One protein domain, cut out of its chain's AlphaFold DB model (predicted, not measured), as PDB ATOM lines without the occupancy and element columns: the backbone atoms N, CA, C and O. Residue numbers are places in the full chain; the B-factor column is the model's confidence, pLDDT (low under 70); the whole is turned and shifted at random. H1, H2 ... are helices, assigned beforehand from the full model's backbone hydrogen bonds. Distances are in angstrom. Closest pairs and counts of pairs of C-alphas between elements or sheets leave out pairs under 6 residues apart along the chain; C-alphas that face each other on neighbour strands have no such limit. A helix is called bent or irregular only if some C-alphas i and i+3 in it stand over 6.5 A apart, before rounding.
ATOM      1  N   GLY A  11      -1.117 -11.979 -28.408       74.94
ATOM      2  CA  GLY A  11      -0.122 -11.841 -27.345       74.94
ATOM      3  C   GLY A  11       0.238 -13.182 -26.713       74.94
ATOM      4  O   GLY A  11       1.420 -13.482 -26.547       74.94
ATOM      5  N   LYS A  12      -0.775 -14.004 -26.415       85.12
ATOM      6  CA  LYS A  12      -0.605 -15.309 -25.762       85.12
ATOM      7  C   LYS A  12       0.017 -16.330 -26.709       85.12
ATOM      8  O   LYS A  12       0.977 -17.008 -26.363       85.12
ATOM      9  N   GLU A  13      -0.464 -16.378 -27.940       88.50
ATOM     10  CA  GLU A  13      -0.011 -17.266 -29.004       88.50
ATOM     11  C   GLU A  13       1.452 -16.975 -29.336       88.50
ATOM     12  O   GLU A  13       2.272 -17.890 -29.388       88.50
ATOM     13  N   LYS A  14       1.815 -15.692 -29.460       88.12
ATOM     14  CA  LYS A  14       3.209 -15.269 -29.634       88.12
ATOM     15  C   LYS A  14       4.090 -15.675 -28.453       88.12
ATOM     16  O   LYS A  14       5.230 -16.096 -28.670       88.12
ATOM     17  N   GLU A  15       3.603 -15.560 -27.218       90.25
ATOM     18  CA  GLU A  15       4.342 -16.023 -26.041       90.25
ATOM     19  C   GLU A  15       4.572 -17.540 -26.098       90.25
ATOM     20  O   GLU A  15       5.713 -17.988 -25.965       90.25
ATOM     21  N   HIS A  16       3.534 -18.329 -26.378       91.62
ATOM     22  CA  HIS A  16       3.649 -19.781 -26.515       91.62
ATOM     23  C   HIS A  16       4.598 -20.182 -27.647       91.62
ATOM     24  O   HIS A  16       5.469 -21.021 -27.439       91.62
ATOM     25  N   VAL A  17       4.517 -19.533 -28.811       91.62
ATOM     26  CA  VAL A  17       5.462 -19.736 -29.920       91.62
ATOM     27  C   VAL A  17       6.894 -19.424 -29.493       91.62
ATOM     28  O   VAL A  17       7.813 -20.175 -29.816       91.62
ATOM     29  N   THR A  18       7.098 -18.355 -28.720       91.19
ATOM     30  CA  THR A  18       8.421 -18.011 -28.181       91.19
ATOM     31  C   THR A  18       8.929 -19.108 -27.246       91.19
ATOM     32  O   THR A  18      10.100 -19.479 -27.319       91.19
ATOM     33  N   LYS A  19       8.060 -19.678 -26.401       91.25
ATOM     34  CA  LYS A  19       8.406 -20.810 -25.526       91.25
ATOM     35  C   LYS A  19       8.741 -22.069 -26.322       91.25
ATOM     36  O   LYS A  19       9.743 -22.710 -26.016       91.25
ATOM     37  N   LEU A  20       7.977 -22.384 -27.369       92.69
ATOM     38  CA  LEU A  20       8.272 -23.496 -28.277       92.69
ATOM     39  C   LEU A  20       9.630 -23.313 -28.965       92.69
ATOM     40  O   LEU A  20      10.432 -24.243 -28.986       92.69
ATOM     41  N   ALA A  21       9.931 -22.103 -29.448       91.75
ATOM     42  CA  ALA A  21      11.227 -21.788 -30.046       91.75
ATOM     43  C   ALA A  21      12.376 -21.931 -29.034       91.75
ATOM     44  O   ALA A  21      13.408 -22.505 -29.357       91.75
ATOM     45  N   GLN A  22      12.193 -21.473 -27.790       90.50
ATOM     46  CA  GLN A  22      13.185 -21.640 -26.720       90.50
ATOM     47  C   GLN A  22      13.445 -23.115 -26.385       90.50
ATOM     48  O   GLN A  22      14.598 -23.503 -26.198       90.50
ATOM     49  N   ILE A  23      12.394 -23.941 -26.335       90.62
ATOM     50  CA  ILE A  23      12.521 -25.383 -26.092       90.62
ATOM     51  C   ILE A  23      13.275 -26.055 -27.244       90.62
ATOM     52  O   ILE A  23      14.259 -26.753 -27.005       90.62
ATOM     53  N   ALA A  24      12.854 -25.803 -28.484       90.56
ATOM     54  CA  ALA A  24      13.470 -26.383 -29.671       90.56
ATOM     55  C   ALA A  24      14.931 -25.924 -29.859       90.56
ATOM     56  O   ALA A  24      15.791 -26.742 -30.190       90.56
ATOM     57  N   GLN A  25      15.248 -24.656 -29.567       89.19
ATOM     58  CA  GLN A  25      16.622 -24.144 -29.599       89.19
ATOM     59  C   GLN A  25      17.506 -24.868 -28.575       89.19
ATOM     60  O   GLN A  25      18.602 -25.305 -28.915       89.19
ATOM     61  N   ALA A  26      17.041 -25.035 -27.333       87.81
ATOM     62  CA  ALA A  26      17.814 -25.723 -26.295       87.81
ATOM     63  C   ALA A  26      18.041 -27.214 -26.598       87.81
ATOM     64  O   ALA A  26      19.008 -27.806 -26.123       87.81
ATOM     65  N   GLN A  27      17.166 -27.812 -27.407       87.25
ATOM     66  CA  GLN A  27      17.301 -29.175 -27.920       87.25
ATOM     67  C   GLN A  27      18.167 -29.262 -29.189       87.25
ATOM     68  O   GLN A  27      18.312 -30.348 -29.741       87.25
ATOM     69  N   ASN A  28      18.749 -28.147 -29.645       86.19
ATOM     70  CA  ASN A  28      19.509 -28.042 -30.894       86.19
ATOM     71  C   ASN A  28      18.713 -28.520 -32.124       86.19
ATOM     72  O   ASN A  28      19.274 -29.109 -33.046       86.19
ATOM     73  N   ALA A  29      17.397 -28.287 -32.142       88.31
ATOM     74  CA  ALA A  29      16.533 -28.729 -33.237       88.31
ATOM     75  C   ALA A  29      16.674 -27.868 -34.507       88.31
ATOM     76  O   ALA A  29      16.315 -28.323 -35.597       88.31
ATOM     77  N   PHE A  30      17.167 -26.633 -34.368       89.81
ATOM     78  CA  PHE A  30      17.256 -25.673 -35.465       89.81
ATOM     79  C   PHE A  30      18.637 -25.621 -36.100       89.81
ATOM     80  O   PHE A  30      19.649 -25.542 -35.402       89.81
ATOM     81  N   ASP A  31      18.659 -25.574 -37.428       90.69
ATOM     82  CA  ASP A  31      19.844 -25.166 -38.173       90.69
ATOM     83  C   ASP A  31      20.002 -23.621 -38.185       90.69
ATOM     84  O   ASP A  31      19.073 -22.882 -37.826       90.69
ATOM     85  N   PRO A  32      21.182 -23.085 -38.561       89.25
ATOM     86  CA  PRO A  32      21.419 -21.640 -38.566       89.25
ATOM     87  C   PRO A  32      20.460 -20.844 -39.461       89.25
ATOM     88  O   PRO A  32      20.148 -19.690 -39.169       89.25
ATOM     89  N   GLU A  33      19.985 -21.442 -40.549       91.00
ATOM     90  CA  GLU A  33      19.105 -20.779 -41.506       91.00
ATOM     91  C   GLU A  33      17.649 -20.762 -40.999       91.00
ATOM     92  O   GLU A  33      16.939 -19.773 -41.175       91.00
ATOM     93  N   GLU A  34      17.206 -21.813 -40.310       92.44
ATOM     94  CA  GLU A  34      15.939 -21.874 -39.573       92.44
ATOM     95  C   GLU A  34      15.882 -20.824 -38.452       92.44
ATOM     96  O   GLU A  34      14.870 -20.137 -38.293       92.44
ATOM     97  N   LEU A  35      16.986 -20.625 -37.725       90.12
ATOM     98  CA  LEU A  35      17.098 -19.548 -36.734       90.12
ATOM     99  C   LEU A  35      16.967 -18.162 -37.375       90.12
ATOM    100  O   LEU A  35      16.269 -17.303 -36.833       90.12
ATOM    101  N   GLN A  36      17.577 -17.943 -38.543       91.44
ATOM    102  CA  GLN A  36      17.438 -16.682 -39.277       91.44
ATOM    103  C   GLN A  36      15.986 -16.407 -39.691       91.44
ATOM    104  O   GLN A  36      15.530 -15.266 -39.590       91.44
ATOM    105  N   ILE A  37      15.242 -17.438 -40.108       92.19
ATOM    106  CA  ILE A  37      13.810 -17.315 -40.420       92.19
ATOM    107  C   ILE A  37      13.038 -16.852 -39.180       92.19
ATOM    108  O   ILE A  37      12.285 -15.880 -39.260       92.19
ATOM    109  N   LEU A  38      13.255 -17.485 -38.022       91.12
ATOM    110  CA  LEU A  38      12.598 -17.088 -36.771       91.12
ATOM    111  C   LEU A  38      12.933 -15.644 -36.377       91.12
ATOM    112  O   LEU A  38      12.043 -14.878 -36.002       91.12
ATOM    113  N   MET A  39      14.200 -15.248 -36.483       90.44
ATOM    114  CA  MET A  39      14.629 -13.884 -36.165       90.44
ATOM    115  C   MET A  39      13.945 -12.855 -37.070       90.44
ATOM    116  O   MET A  39      13.411 -11.862 -36.580       90.44
ATOM    117  N   ARG A  40      13.918 -13.111 -38.382       90.69
ATOM    118  CA  ARG A  40      13.395 -12.175 -39.383       90.69
ATOM    119  C   ARG A  40      11.870 -12.089 -39.394       90.69
ATOM    120  O   ARG A  40      11.327 -11.001 -39.545       90.69
ATOM    121  N   GLU A  41      11.181 -13.220 -39.292       89.81
ATOM    122  CA  GLU A  41       9.733 -13.286 -39.535       89.81
ATOM    123  C   GLU A  41       8.908 -13.298 -38.246       89.81
ATOM    124  O   GLU A  41       7.779 -12.800 -38.218       89.81
ATOM    125  N   MET A  42       9.491 -13.800 -37.153       86.25
ATOM    126  CA  MET A  42       8.824 -13.912 -35.852       86.25
ATOM    127  C   MET A  42       9.342 -12.903 -34.821       86.25
ATOM    128  O   MET A  42       8.814 -12.853 -33.709       86.25
ATOM    129  N   ASN A  43      10.334 -12.073 -35.177       86.44
ATOM    130  CA  ASN A  43      11.066 -11.204 -34.245       86.44
ATOM    131  C   ASN A  43      11.603 -11.988 -33.037       86.44
ATOM    132  O   ASN A  43      11.545 -11.524 -31.896       86.44
ATOM    133  N   TYR A  44      12.047 -13.221 -33.282       87.25
ATOM    134  CA  TYR A  44      12.607 -14.074 -32.248       87.25
ATOM    135  C   TYR A  44      14.028 -13.625 -31.910       87.25
ATOM    136  O   TYR A  44      14.851 -13.450 -32.804       87.25
ATOM    137  N   THR A  45      14.334 -13.498 -30.622       86.69
ATOM    138  CA  THR A  45      15.699 -13.249 -30.152       86.69
ATOM    139  C   THR A  45      16.227 -14.531 -29.513       86.69
ATOM    140  O   THR A  45      15.736 -14.903 -28.441       86.69
ATOM    141  N   PRO A  46      17.203 -15.213 -30.140       82.81
ATOM    142  CA  PRO A  46      17.822 -16.397 -29.565       82.81
ATOM    143  C   PRO A  46      18.414 -16.088 -28.192       82.81
ATOM    144  O   PRO A  46      19.006 -15.026 -27.975       82.81
ATOM    145  N   ALA A  47      18.268 -17.019 -27.252       77.88
ATOM    146  CA  ALA A  47      18.885 -16.853 -25.945       77.88
ATOM    147  C   ALA A  47      20.416 -16.934 -26.074       77.88
ATOM    148  O   ALA A  47      20.944 -17.838 -26.718       77.88
ATOM    149  N   VAL A  48      21.130 -16.004 -25.427       71.62
ATOM    150  CA  VAL A  48      22.608 -15.979 -25.398       71.62
ATOM    151  C   VAL A  48      23.175 -17.165 -24.604       71.62
ATOM    152  O   VAL A  48      24.302 -17.592 -24.832       71.62
ATOM    153  N   LYS A  49      22.391 -17.710 -23.666       75.56
ATOM    154  CA  LYS A  49      22.728 -18.902 -22.884       75.56
ATOM    155  C   LYS A  49      21.726 -20.009 -23.183       75.56
ATOM    156  O   LYS A  49      20.523 -19.753 -23.193       75.56
ATOM    157  N   THR A  50      22.222 -21.229 -23.368       76.31
ATOM    158  CA  THR A  50      21.377 -22.419 -23.485       76.31
ATOM    159  C   THR A  50      20.562 -22.590 -22.205       76.31
ATOM    160  O   THR A  50      21.114 -22.537 -21.106       76.31
ATOM    161  N   ALA A  51      19.246 -22.758 -22.345       81.56
ATOM    162  CA  ALA A  51      18.349 -22.950 -21.212       81.56
ATOM    163  C   ALA A  51      18.688 -24.254 -20.470       81.56
ATOM    164  O   ALA A  51      18.949 -25.282 -21.098       81.56
ATOM    165  N   SER A  52      18.683 -24.214 -19.136       85.06
ATOM    166  CA  SER A  52      18.904 -25.409 -18.317       85.06
ATOM    167  C   SER A  52      17.668 -26.322 -18.325       85.06
ATOM    168  O   SER A  52      16.569 -25.873 -18.648       85.06
ATOM    169  N   GLN A  53      17.807 -27.598 -17.938       83.69
ATOM    170  CA  GLN A  53      16.651 -28.509 -17.823       83.69
ATOM    171  C   GLN A  53      15.512 -27.935 -16.946       83.69
ATOM    172  O   GLN A  53      14.371 -27.929 -17.412       83.69
ATOM    173  N   PRO A  54      15.783 -27.341 -15.765       86.50
ATOM    174  CA  PRO A  54      14.750 -26.659 -14.981       86.50
ATOM    175  C   PRO A  54      14.049 -25.503 -15.712       86.50
ATOM    176  O   PRO A  54      12.864 -25.252 -15.492       86.50
ATOM    177  N   ASP A  55      14.753 -24.774 -16.584       86.19
ATOM    178  CA  ASP A  55      14.140 -23.704 -17.380       86.19
ATOM    179  C   ASP A  55      13.218 -24.275 -18.461       86.19
ATOM    180  O   ASP A  55      12.137 -23.735 -18.701       86.19
ATOM    181  N   LEU A  56      13.606 -25.398 -19.070       86.69
ATOM    182  CA  LEU A  56      12.789 -26.099 -20.061       86.69
ATOM    183  C   LEU A  56      11.498 -26.645 -19.459       86.69
ATOM    184  O   LEU A  56      10.444 -26.517 -20.079       86.69
ATOM    185  N   GLU A  57      11.547 -27.192 -18.246       87.25
ATOM    186  CA  GLU A  57      10.344 -27.615 -17.524       87.25
ATOM    187  C   GLU A  57       9.411 -26.435 -17.249       87.25
ATOM    188  O   GLU A  57       8.218 -26.509 -17.553       87.25
ATOM    189  N   LYS A  58       9.952 -25.297 -16.791       89.06
ATOM    190  CA  LYS A  58       9.168 -24.062 -16.621       89.06
ATOM    191  C   LYS A  58       8.549 -23.585 -17.931       89.06
ATOM    192  O   LYS A  58       7.453 -23.031 -17.914       89.06
ATOM    193  N   TYR A  59       9.235 -23.743 -19.063       89.44
ATOM    194  CA  TYR A  59       8.679 -23.376 -20.365       89.44
ATOM    195  C   TYR A  59       7.555 -24.325 -20.778       89.44
ATOM    196  O   TYR A  59       6.511 -23.842 -21.203       89.44
ATOM    197  N   ARG A  60       7.725 -25.639 -20.586       88.12
ATOM    198  CA  ARG A  60       6.693 -26.650 -20.871       88.12
ATOM    199  C   ARG A  60       5.435 -26.450 -20.030       88.12
ATOM    200  O   ARG A  60       4.340 -26.524 -20.569       88.12
ATOM    201  N   MET A  61       5.578 -26.103 -18.750       88.19
ATOM    202  CA  MET A  61       4.439 -25.788 -17.872       88.19
ATOM    203  C   MET A  61       3.641 -24.554 -18.324       88.19
ATOM    204  O   MET A  61       2.488 -24.400 -17.939       88.19
ATOM    205  N   LYS A  62       4.245 -23.675 -19.132       88.75
ATOM    206  CA  LYS A  62       3.592 -22.493 -19.714       88.75
ATOM    207  C   LYS A  62       3.016 -22.742 -21.108       88.75
ATOM    208  O   LYS A  62       2.495 -21.808 -21.713       88.75
ATOM    209  N   LEU A  63       3.160 -23.947 -21.658       90.06
ATOM    210  CA  LEU A  63       2.543 -24.302 -22.933       90.06
ATOM    211  C   LEU A  63       1.062 -24.642 -22.736       90.06
ATOM    212  O   LEU A  63       0.691 -25.170 -21.681       90.06
ATOM    213  N   PRO A  64       0.223 -24.369 -23.750       89.19
ATOM    214  CA  PRO A  64      -1.201 -24.651 -23.675       89.19
ATOM    215  C   PRO A  64      -1.454 -26.147 -23.501       89.19
ATOM    216  O   PRO A  64      -0.800 -26.988 -24.128       89.19
ATOM    217  N   GLN A  65      -2.430 -26.473 -22.658       86.06
ATOM    218  CA  GLN A  65      -2.840 -27.854 -22.391       86.06
ATOM    219  C   GLN A  65      -4.095 -28.234 -23.175       86.06
ATOM    220  O   GLN A  65      -4.234 -29.381 -23.601       86.06
ATOM    221  N   GLU A  66      -4.981 -27.268 -23.410       88.06
ATOM    222  CA  GLU A  66      -6.240 -27.482 -24.111       88.06
ATOM    223  C   GLU A  66      -6.030 -27.610 -25.622       88.06
ATOM    224  O   GLU A  66      -5.241 -26.882 -26.226       88.06
ATOM    225  N   ALA A  67      -6.778 -28.520 -26.252       87.44
ATOM    226  CA  ALA A  67      -6.691 -28.768 -27.690       87.44
ATOM    227  C   ALA A  67      -6.947 -27.497 -28.512       87.44
ATOM    228  O   ALA A  67      -6.256 -27.260 -29.504       87.44
ATOM    229  N   ARG A  68      -7.895 -26.654 -28.075       88.06
ATOM    230  CA  ARG A  68      -8.216 -25.390 -28.747       88.06
ATOM    231  C   ARG A  68      -7.049 -24.415 -28.701       88.06
ATOM    232  O   ARG A  68      -6.640 -23.939 -29.748       88.06
ATOM    233  N   GLU A  69      -6.470 -24.175 -27.530       89.62
ATOM    234  CA  GLU A  69      -5.327 -23.267 -27.396       89.62
ATOM    235  C   GLU A  69      -4.092 -23.785 -28.145       89.62
ATOM    236  O   GLU A  69      -3.406 -23.019 -28.824       89.62
ATOM    237  N   LYS A  70      -3.828 -25.102 -28.090       90.88
ATOM    238  CA  LYS A  70      -2.785 -25.736 -28.911       90.88
ATOM    239  C   LYS A  70      -3.028 -25.450 -30.392       90.88
ATOM    240  O   LYS A  70      -2.098 -25.057 -31.091       90.88
ATOM    241  N   PHE A  71      -4.267 -25.602 -30.856       91.81
ATOM    242  CA  PHE A  71      -4.635 -25.322 -32.239       91.81
ATOM    243  C   PHE A  71      -4.397 -23.861 -32.607       91.81
ATOM    244  O   PHE A  71      -3.763 -23.605 -33.627       91.81
ATOM    245  N   SER A  72      -4.840 -22.921 -31.771       91.69
ATOM    246  CA  SER A  72      -4.645 -21.482 -31.976       91.69
ATOM    247  C   SER A  72      -3.163 -21.131 -32.113       91.69
ATOM    248  O   SER A  72      -2.782 -20.385 -33.012       91.69
ATOM    249  N   VAL A  73      -2.294 -21.739 -31.294       92.81
ATOM    250  CA  VAL A  73      -0.836 -21.557 -31.389       92.81
ATOM    251  C   VAL A  73      -0.282 -22.062 -32.722       92.81
ATOM    252  O   VAL A  73       0.506 -21.358 -33.358       92.81
ATOM    253  N   VAL A  74      -0.684 -23.257 -33.172       93.88
ATOM    254  CA  VAL A  74      -0.214 -23.791 -34.461       93.88
ATOM    255  C   VAL A  74      -0.778 -22.978 -35.630       93.88
ATOM    256  O   VAL A  74      -0.024 -22.632 -36.539       93.88
ATOM    257  N   PHE A  75      -2.060 -22.606 -35.593       93.62
ATOM    258  CA  PHE A  75      -2.698 -21.755 -36.598       93.62
ATOM    259  C   PHE A  75      -1.977 -20.411 -36.717       93.62
ATOM    260  O   PHE A  75      -1.589 -20.017 -37.817       93.62
ATOM    261  N   TYR A  76      -1.728 -19.742 -35.587       92.44
ATOM    262  CA  TYR A  76      -0.976 -18.491 -35.532       92.44
ATOM    263  C   TYR A  76       0.407 -18.642 -36.170       92.44
ATOM    264  O   TYR A  76       0.797 -17.826 -37.005       92.44
ATOM    265  N   LEU A  77       1.139 -19.701 -35.810       92.50
ATOM    266  CA  LEU A  77       2.489 -19.949 -36.306       92.50
ATOM    267  C   LEU A  77       2.519 -20.210 -37.822       92.50
ATOM    268  O   LEU A  77       3.331 -19.609 -38.526       92.50
ATOM    269  N   VAL A  78       1.616 -21.054 -38.333       94.12
ATOM    270  CA  VAL A  78       1.501 -21.342 -39.774       94.12
ATOM    271  C   VAL A  78       1.117 -20.075 -40.533       94.12
ATOM    272  O   VAL A  78       1.797 -19.704 -41.488       94.12
ATOM    273  N   ASN A  79       0.082 -19.369 -40.077       92.12
ATOM    274  CA  ASN A  79      -0.399 -18.152 -40.724       92.12
ATOM    275  C   ASN A  79       0.675 -17.056 -40.765       92.12
ATOM    276  O   ASN A  79       0.816 -16.357 -41.763       92.12
ATOM    277  N   LYS A  80       1.472 -16.919 -39.697       91.12
ATOM    278  CA  LYS A  80       2.507 -15.885 -39.608       91.12
ATOM    279  C   LYS A  80       3.687 -16.125 -40.550       91.12
ATOM    280  O   LYS A  80       4.274 -15.158 -41.029       91.12
ATOM    281  N   LEU A  81       4.027 -17.390 -40.799       92.25
ATOM    282  CA  LEU A  81       5.134 -17.793 -41.673       92.25
ATOM    283  C   LEU A  81       4.715 -17.971 -43.139       92.25
ATOM    284  O   LEU A  81       5.572 -18.029 -44.029       92.25
ATOM    285  N   MET A  82       3.410 -18.030 -43.412       91.88
ATOM    286  CA  MET A  82       2.892 -17.973 -44.772       91.88
ATOM    287  C   MET A  82       3.121 -16.590 -45.385       91.88
ATOM    288  O   MET A  82       2.825 -15.555 -44.794       91.88
ATOM    289  N   MET A  83       3.622 -16.573 -46.618       85.19
ATOM    290  CA  MET A  83       3.774 -15.359 -47.419       85.19
ATOM    291  C   MET A  83       3.044 -15.547 -48.742       85.19
ATOM    292  O   MET A  83       3.259 -16.543 -49.428       85.19
ATOM    293  N   ASN A  84       2.179 -14.597 -49.103       82.44
ATOM    294  CA  ASN A  84       1.402 -14.628 -50.349       82.44
ATOM    295  C   ASN A  84       0.633 -15.951 -50.563       82.44
ATOM    296  O   ASN A  84       0.556 -16.458 -51.679       82.44
ATOM    297  N   GLY A  85       0.101 -16.547 -49.489       79.12
ATOM    298  CA  GLY A  85      -0.647 -17.809 -49.561       79.12
ATOM    299  C   GLY A  85       0.214 -19.070 -49.731       79.12
ATOM    300  O   GLY A  85      -0.336 -20.151 -49.936       79.12
ATOM    301  N   ALA A  86       1.541 -18.960 -49.623       87.19
ATOM    302  CA  ALA A  86       2.466 -20.085 -49.697       87.19
ATOM    303  C   ALA A  86       3.292 -20.236 -48.410       87.19
ATOM    304  O   ALA A  86       3.652 -19.259 -47.753       87.19
ATOM    305  N   LEU A  87       3.627 -21.483 -48.086       91.94
ATOM    306  CA  LEU A  87       4.560 -21.862 -47.029       91.94
ATOM    307  C   LEU A  87       5.650 -22.713 -47.681       91.94
ATOM    308  O   LEU A  87       5.333 -23.735 -48.290       91.94
ATOM    309  N   SER A  88       6.905 -22.274 -47.603       92.12
ATOM    310  CA  SER A  88       8.020 -23.049 -48.150       92.12
ATOM    311  C   SER A  88       8.277 -24.299 -47.312       92.12
ATOM    312  O   SER A  88       8.071 -24.281 -46.098       92.12
ATOM    313  N   ASP A  89       8.804 -25.351 -47.939       91.56
ATOM    314  CA  ASP A  89       9.094 -26.632 -47.274       91.56
ATOM    315  C   ASP A  89       9.968 -26.452 -46.030       91.56
ATOM    316  O   ASP A  89       9.754 -27.072 -44.994       91.56
ATOM    317  N   LYS A  90      10.916 -25.515 -46.092       91.38
ATOM    318  CA  LYS A  90      11.772 -25.189 -44.955       91.38
ATOM    319  C   LYS A  90      11.010 -24.595 -43.771       91.38
ATOM    320  O   LYS A  90      11.272 -24.957 -42.629       91.38
ATOM    321  N   LYS A  91      10.061 -23.690 -44.029       93.81
ATOM    322  CA  LYS A  91       9.207 -23.131 -42.973       93.81
ATOM    323  C   LYS A  91       8.265 -24.196 -42.423       93.81
ATOM    324  O   LYS A  91       8.020 -24.224 -41.227       93.81
ATOM    325  N   GLU A  92       7.787 -25.098 -43.271       93.25
ATOM    326  CA  GLU A  92       6.987 -26.245 -42.848       93.25
ATOM    327  C   GLU A  92       7.773 -27.168 -41.897       93.25
ATOM    328  O   GLU A  92       7.286 -27.464 -40.806       93.25
ATOM    329  N   VAL A  93       9.021 -27.521 -42.228       92.25
ATOM    330  CA  VAL A  93       9.914 -28.297 -41.342       92.25
ATOM    331  C   VAL A  93      10.189 -27.560 -40.026       92.25
ATOM    332  O   VAL A  93      10.102 -28.164 -38.954       92.25
ATOM    333  N   LEU A  94      10.466 -26.255 -40.084       94.12
ATOM    334  CA  LEU A  94      10.660 -25.413 -38.901       94.12
ATOM    335  C   LEU A  94       9.441 -25.466 -37.965       94.12
ATOM    336  O   LEU A  94       9.590 -25.685 -36.761       94.12
ATOM    337  N   ILE A  95       8.234 -25.302 -38.512       94.56
ATOM    338  CA  ILE A  95       6.985 -25.351 -37.741       94.56
ATOM    339  C   ILE A  95       6.815 -26.728 -37.107       94.56
ATOM    340  O   ILE A  95       6.548 -26.808 -35.909       94.56
ATOM    341  N   GLN A  96       7.019 -27.801 -37.874       93.00
ATOM    342  CA  GLN A  96       6.920 -29.170 -37.366       93.00
ATOM    343  C   GLN A  96       7.851 -29.384 -36.169       93.00
ATOM    344  O   GLN A  96       7.394 -29.858 -35.132       93.00
ATOM    345  N   LYS A  97       9.120 -28.959 -36.259       92.00
ATOM    346  CA  LYS A  97      10.089 -29.040 -35.152       92.00
ATOM    347  C   LYS A  97       9.619 -28.291 -33.904       92.00
ATOM    348  O   LYS A  97       9.787 -28.791 -32.795       92.00
ATOM    349  N   MET A  98       9.014 -27.115 -34.071       92.81
ATOM    350  CA  MET A  98       8.501 -26.320 -32.952       92.81
ATOM    351  C   MET A  98       7.319 -26.990 -32.256       92.81
ATOM    352  O   MET A  98       7.289 -27.073 -31.029       92.81
ATOM    353  N   ILE A  99       6.342 -27.473 -33.022       91.81
ATOM    354  CA  ILE A  99       5.076 -27.960 -32.460       91.81
ATOM    355  C   ILE A  99       5.180 -29.356 -31.838       91.81
ATOM    356  O   ILE A  99       4.277 -29.748 -31.101       91.81
ATOM    357  N   LEU A 100       6.297 -30.071 -32.025       87.81
ATOM    358  CA  LEU A 100       6.620 -31.262 -31.223       87.81
ATOM    359  C   LEU A 100       6.634 -30.950 -29.715       87.81
ATOM    360  O   LEU A 100       6.310 -31.814 -28.902       87.81
ATOM    361  N   GLY A 101       6.928 -29.702 -29.330       84.69
ATOM    362  CA  GLY A 101       6.842 -29.247 -27.941       84.69
ATOM    363  C   GLY A 101       5.428 -29.284 -27.341       84.69
ATOM    364  O   GLY A 101       5.301 -29.214 -26.123       84.69
ATOM    365  N   LEU A 102       4.376 -29.433 -28.158       87.38
ATOM    366  CA  LEU A 102       2.977 -29.547 -27.718       87.38
ATOM    367  C   LEU A 102       2.544 -30.991 -27.395       87.38
ATOM    368  O   LEU A 102       1.344 -31.252 -27.249       87.38
ATOM    369  N   GLU A 103       3.511 -31.908 -27.269       85.06
ATOM    370  CA  GLU A 103       3.308 -33.347 -27.032       85.06
ATOM    371  C   GLU A 103       2.572 -34.045 -28.188       85.06
ATOM    372  O   GLU A 103       1.783 -34.969 -27.991       85.06
ATOM    373  N   LEU A 104       2.813 -33.582 -29.416       82.88
ATOM    374  CA  LEU A 104       2.257 -34.183 -30.623       82.88
ATOM    375  C   LEU A 104       3.227 -35.215 -31.191       82.88
ATOM    376  O   LEU A 104       4.428 -34.966 -31.285       82.88
ATOM    377  N   SER A 105       2.695 -36.357 -31.623       85.81
ATOM    378  CA  SER A 105       3.443 -37.285 -32.473       85.81
ATOM    379  C   SER A 105       3.854 -36.581 -33.766       85.81
ATOM    380  O   SER A 105       3.126 -35.716 -34.267       85.81
ATOM    381  N   ARG A 106       4.976 -36.997 -34.352       86.75
ATOM    382  CA  ARG A 106       5.503 -36.411 -35.589       86.75
ATOM    383  C   ARG A 106       4.489 -36.462 -36.733       86.75
ATOM    384  O   ARG A 106       4.357 -35.493 -37.471       86.75
ATOM    385  N   GLU A 107       3.746 -37.555 -36.842       88.25
ATOM    386  CA  GLU A 107       2.730 -37.788 -37.871       88.25
ATOM    387  C   GLU A 107       1.608 -36.746 -37.767       88.25
ATOM    388  O   GLU A 107       1.347 -36.018 -38.720       88.25
ATOM    389  N   LYS A 108       1.030 -36.588 -36.568       87.69
ATOM    390  CA  LYS A 108       0.027 -35.552 -36.272       87.69
ATOM    391  C   LYS A 108       0.544 -34.134 -36.510       87.69
ATOM    392  O   LYS A 108      -0.211 -33.285 -36.971       87.69
ATOM    393  N   ALA A 109       1.810 -33.857 -36.192       88.31
ATOM    394  CA  ALA A 109       2.415 -32.551 -36.448       88.31
ATOM    395  C   ALA A 109       2.482 -32.247 -37.955       88.31
ATOM    396  O   ALA A 109       2.111 -31.152 -38.376       88.31
ATOM    397  N   ILE A 110       2.903 -33.220 -38.770       91.06
ATOM    398  CA  ILE A 110       2.928 -33.098 -40.236       91.06
ATOM    399  C   ILE A 110       1.511 -32.880 -40.777       91.06
ATOM    400  O   ILE A 110       1.279 -31.925 -41.522       91.06
ATOM    401  N   GLU A 111       0.564 -33.725 -40.366       90.81
ATOM    402  CA  GLU A 111      -0.833 -33.663 -40.802       90.81
ATOM    403  C   GLU A 111      -1.468 -32.305 -40.477       90.81
ATOM    404  O   GLU A 111      -2.044 -31.658 -41.354       90.81
ATOM    405  N   LEU A 112      -1.292 -31.824 -39.243       91.19
ATOM    406  CA  LEU A 112      -1.838 -30.548 -38.795       91.19
ATOM    407  C   LEU A 112      -1.268 -29.363 -39.583       91.19
ATOM    408  O   LEU A 112      -2.024 -28.479 -39.989       91.19
ATOM    409  N   VAL A 113       0.046 -29.333 -39.827       92.94
ATOM    410  CA  VAL A 113       0.677 -28.242 -40.589       92.94
ATOM    411  C   VAL A 113       0.214 -28.253 -42.042       92.94
ATOM    412  O   VAL A 113      -0.168 -27.205 -42.563       92.94
ATOM    413  N   SER A 114       0.183 -29.426 -42.678       92.44
ATOM    414  CA  SER A 114      -0.312 -29.586 -44.050       92.44
ATOM    415  C   SER A 114      -1.775 -29.148 -44.188       92.44
ATOM    416  O   SER A 114      -2.121 -28.411 -45.114       92.44
ATOM    417  N   PHE A 115      -2.625 -29.534 -43.234       92.44
ATOM    418  CA  PHE A 115      -4.028 -29.137 -43.198       92.44
ATOM    419  C   PHE A 115      -4.207 -27.624 -43.036       92.44
ATOM    420  O   PHE A 115      -4.935 -26.992 -43.803       92.44
ATOM    421  N   LEU A 116      -3.511 -27.021 -42.069       93.44
ATOM    422  CA  LEU A 116      -3.589 -25.585 -41.804       93.44
ATOM    423  C   LEU A 116      -3.082 -24.755 -42.981       93.44
ATOM    424  O   LEU A 116      -3.737 -23.795 -43.378       93.44
ATOM    425  N   LYS A 117      -1.968 -25.166 -43.591       92.94
ATOM    426  CA  LYS A 117      -1.431 -24.571 -44.820       92.94
ATOM    427  C   LYS A 117      -2.483 -24.529 -45.930       92.94
ATOM    428  O   LYS A 117      -2.655 -23.490 -46.566       92.94
ATOM    429  N   MET A 118      -3.210 -25.628 -46.154       92.56
ATOM    430  CA  MET A 118      -4.271 -25.675 -47.167       92.56
ATOM    431  C   MET A 118      -5.456 -24.773 -46.799       92.56
ATOM    432  O   MET A 118      -5.961 -24.037 -47.645       92.56
ATOM    433  N   ASN A 119      -5.887 -24.806 -45.540       91.12
ATOM    434  CA  ASN A 119      -7.047 -24.055 -45.077       91.12
ATOM    435  C   ASN A 119      -6.827 -22.544 -45.088       91.12
ATOM    436  O   ASN A 119      -7.679 -21.813 -45.589       91.12
ATOM    437  N   ILE A 120      -5.672 -22.085 -44.603       90.44
ATOM    438  CA  ILE A 120      -5.295 -20.669 -44.620       90.44
ATOM    439  C   ILE A 120      -5.179 -20.182 -46.067       90.44
ATOM    440  O   ILE A 120      -5.695 -19.115 -46.394       90.44
ATOM    441  N   ARG A 121      -4.600 -20.989 -46.975       90.75
ATOM    442  CA  ARG A 121      -4.573 -20.668 -48.415       90.75
ATOM    443  C   ARG A 121      -5.977 -20.494 -48.997       90.75
ATOM    444  O   ARG A 121      -6.178 -19.646 -49.859       90.75
ATOM    445  N   ASN A 122      -6.935 -21.286 -48.527       90.44
ATOM    446  CA  ASN A 122      -8.329 -21.230 -48.960       90.44
ATOM    447  C   ASN A 122      -9.163 -20.177 -48.202       90.44
ATOM    448  O   ASN A 122     -10.373 -20.114 -48.404       90.44
ATOM    449  N   GLY A 123      -8.548 -19.364 -47.335       87.62
ATOM    450  CA  GLY A 123      -9.225 -18.299 -46.591       87.62
ATOM    451  C   GLY A 123     -10.133 -18.783 -45.457       87.62
ATOM    452  O   GLY A 123     -10.998 -18.031 -45.017       87.62
ATOM    453  N   LEU A 124      -9.969 -20.025 -44.990       89.94
ATOM    454  CA  LEU A 124     -10.745 -20.552 -43.867       89.94
ATOM    455  C   LEU A 124     -10.266 -19.952 -42.544       89.94
ATOM    456  O   LEU A 124      -9.064 -19.799 -42.313       89.94
ATOM    457  N   SER A 125     -11.220 -19.651 -41.662       90.31
ATOM    458  CA  SER A 125     -10.921 -19.115 -40.337       90.31
ATOM    459  C   SER A 125     -10.281 -20.170 -39.425       90.31
ATOM    460  O   SER A 125     -10.319 -21.380 -39.691       90.31
ATOM    461  N   GLU A 126      -9.696 -19.712 -38.318       91.12
ATOM    462  CA  GLU A 126      -9.206 -20.598 -37.259       91.12
ATOM    463  C   GLU A 126     -10.334 -21.474 -36.703       91.12
ATOM    464  O   GLU A 126     -10.145 -22.673 -36.512       91.12
ATOM    465  N   GLU A 127     -11.519 -20.898 -36.492       89.62
ATOM    466  CA  GLU A 127     -12.674 -21.614 -35.957       89.62
ATOM    467  C   GLU A 127     -13.150 -22.717 -36.907       89.62
ATOM    468  O   GLU A 127     -13.304 -23.864 -36.482       89.62
ATOM    469  N   ASP A 128     -13.282 -22.409 -38.200       89.31
ATOM    470  CA  ASP A 128     -13.652 -23.395 -39.222       89.31
ATOM    471  C   ASP A 128     -12.623 -24.521 -39.320       89.31
ATOM    472  O   ASP A 128     -12.965 -25.693 -39.496       89.31
ATOM    473  N   SER A 129     -11.344 -24.165 -39.205       90.62
ATOM    474  CA  SER A 129     -10.246 -25.124 -39.267       90.62
ATOM    475  C   SER A 129     -10.225 -26.022 -38.027       90.62
ATOM    476  O   SER A 129     -10.039 -27.233 -38.156       90.62
ATOM    477  N   PHE A 130     -10.481 -25.468 -36.838       89.94
ATOM    478  CA  PHE A 130     -10.566 -26.238 -35.599       89.94
ATOM    479  C   PHE A 130     -11.748 -27.205 -35.612       89.94
ATOM    480  O   PHE A 130     -11.589 -28.366 -35.256       89.94
ATOM    481  N   ASN A 131     -12.918 -26.782 -36.088       87.38
ATOM    482  CA  ASN A 131     -14.094 -27.656 -36.155       87.38
ATOM    483  C   ASN A 131     -13.875 -28.881 -37.064       87.38
ATOM    484  O   ASN A 131     -14.559 -29.891 -36.925       87.38
ATOM    485  N   ARG A 132     -12.910 -28.804 -37.987       86.31
ATOM    486  CA  ARG A 132     -12.577 -29.872 -38.936       86.31
ATOM    487  C   ARG A 132     -11.443 -30.793 -38.478       86.31
ATOM    488  O   ARG A 132     -11.466 -31.961 -38.846       86.31
ATOM    489  N   LEU A 133     -10.453 -30.295 -37.725       84.50
ATOM    490  CA  LEU A 133      -9.258 -31.078 -37.347       84.50
ATOM    491  C   LEU A 133      -8.792 -30.889 -35.890       84.50
ATOM    492  O   LEU A 133      -7.778 -31.444 -35.471       84.50
ATOM    493  N   GLY A 134      -9.533 -30.137 -35.080       73.00
ATOM    494  CA  GLY A 134      -9.216 -29.883 -33.672       73.00
ATOM    495  C   GLY A 134      -9.107 -31.158 -32.833       73.00
ATOM    496  O   GLY A 134      -8.302 -31.212 -31.904       73.00
ATOM    497  N   TYR A 135      -9.822 -32.218 -33.226       75.81
ATOM    498  CA  TYR A 135      -9.796 -33.524 -32.564       75.81
ATOM    499  C   TYR A 135      -8.410 -34.196 -32.575       75.81
ATOM    500  O   TYR A 135      -8.117 -34.994 -31.688       75.81
ATOM    501  N   LEU A 136      -7.516 -33.873 -33.524       72.62
ATOM    502  CA  LEU A 136      -6.157 -34.443 -33.542       72.62
ATOM    503  C   LEU A 136      -5.339 -34.056 -32.303       72.62
ATOM    504  O   LEU A 136      -4.428 -34.795 -31.905       72.62
ATOM    505  N   LEU A 137      -5.669 -32.903 -31.720       75.75
ATOM    506  CA  LEU A 137      -5.005 -32.303 -30.565       75.75
ATOM    507  C   LEU A 137      -5.653 -32.697 -29.236       75.75
ATOM    508  O   LEU A 137      -5.103 -32.391 -28.176       75.75
ATOM    509  N   GLU A 138      -6.801 -33.375 -29.270       73.31
ATOM    510  CA  GLU A 138      -7.396 -33.946 -28.072       73.31
ATOM    511  C   GLU A 138      -6.532 -35.117 -27.591       73.31
ATOM    512  O   GLU A 138      -6.108 -35.980 -28.370       73.31
TER     513      GLU A 138
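Overview. This is residues 11 to 138 of the 143 residues of an uncharacterized protein of Rickettsiales bacterium (UniProt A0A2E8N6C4). An antiparallel pair of helices, H4 and H5, makes the core; H1 crosses both of them on one side, and a second helical hairpin, H6 and H7, packs on the opposite side. H2 packs on H5 beside H1, while short H3 lies on H1 far from the middle of the domain. The printed part has 128 residues with seven named helices, H1 to H7 in order along the chain, and no named strand; the class is all helix. The whole is compact, with a radius of gyration of the C-alphas of 13.9 A and spans of 40 by 30 by 27 A.

Along the chain. H1, residues 11 to 26, begins with C-alpha 11 at (-0.122, -11.841, -27.345) and is 22.7 A long. H2 is residues 32 to 42, and H3 residues 53 to 61. H4, residues 67 to 81, is 21.3 A long and begins with C-alpha 67 at (-6.691, -28.768, -27.690). H5, residues 89 to 102, is 20.7 A long. H6, residues 106 to 121, is 22.7 A long. H7, residues 126 to 137, ends with C-alpha 137 at (-5.005, -32.303, -30.565); it is irregular, with C-alphas 132 and 135 7.9 A apart.

Arrangement. H4 is the hub, touching five helices. H4 and H5 form a hairpin at a shallow tilt of 24 degrees, opposite ways; their closest C-alphas, of Leu 81 and Lys 91, are 6.8 A apart. H1 touches H4 with residues 13 to 17 alone, about perpendicular at 80 degrees, closest at the C-alphas of Glu 13 and Val 73, 5.0 A. H1 touches H5 at 84 degrees, about perpendicular, closest at the C-alphas of Leu 20 and Met 98, 5.5 A. H3 touches H1, closest at the C-alphas of Tyr 59 and Lys 19, 5.8 A. H2 touches H5, closest at the C-alphas of Glu 34 and Leu 94, 6.4 A; H2 and H4 touch only at their ends, and H1 and H2 are near each other. H6 touches H5 at a steep tilt of 57 degrees, closest at the C-alphas of Ala 109 and Gln 96, 5.7 A. H6 and H7 form a hairpin at a shallow tilt of 9 degrees, closest at the C-alphas of Asn 119 and Ser 129, 6.7 A. H7 touches H4, closest at the C-alphas of Leu 137 and Ala 67, 4.9 A. H1 and H6 are apart. Every O i to N i+4 pair is within hydrogen-bond range in H1, H2, H3, H4 and H6; in H5 8 of 10 are, in H7 5 of 8.

Size, cuts and confidence. The two C-alphas farthest apart, of Pro 54 and Asn 122, are 41.4 A apart. The printed part has no cut, and no link is long. The mean pLDDT of the printed part is 88.4, and no printed residue is under 70.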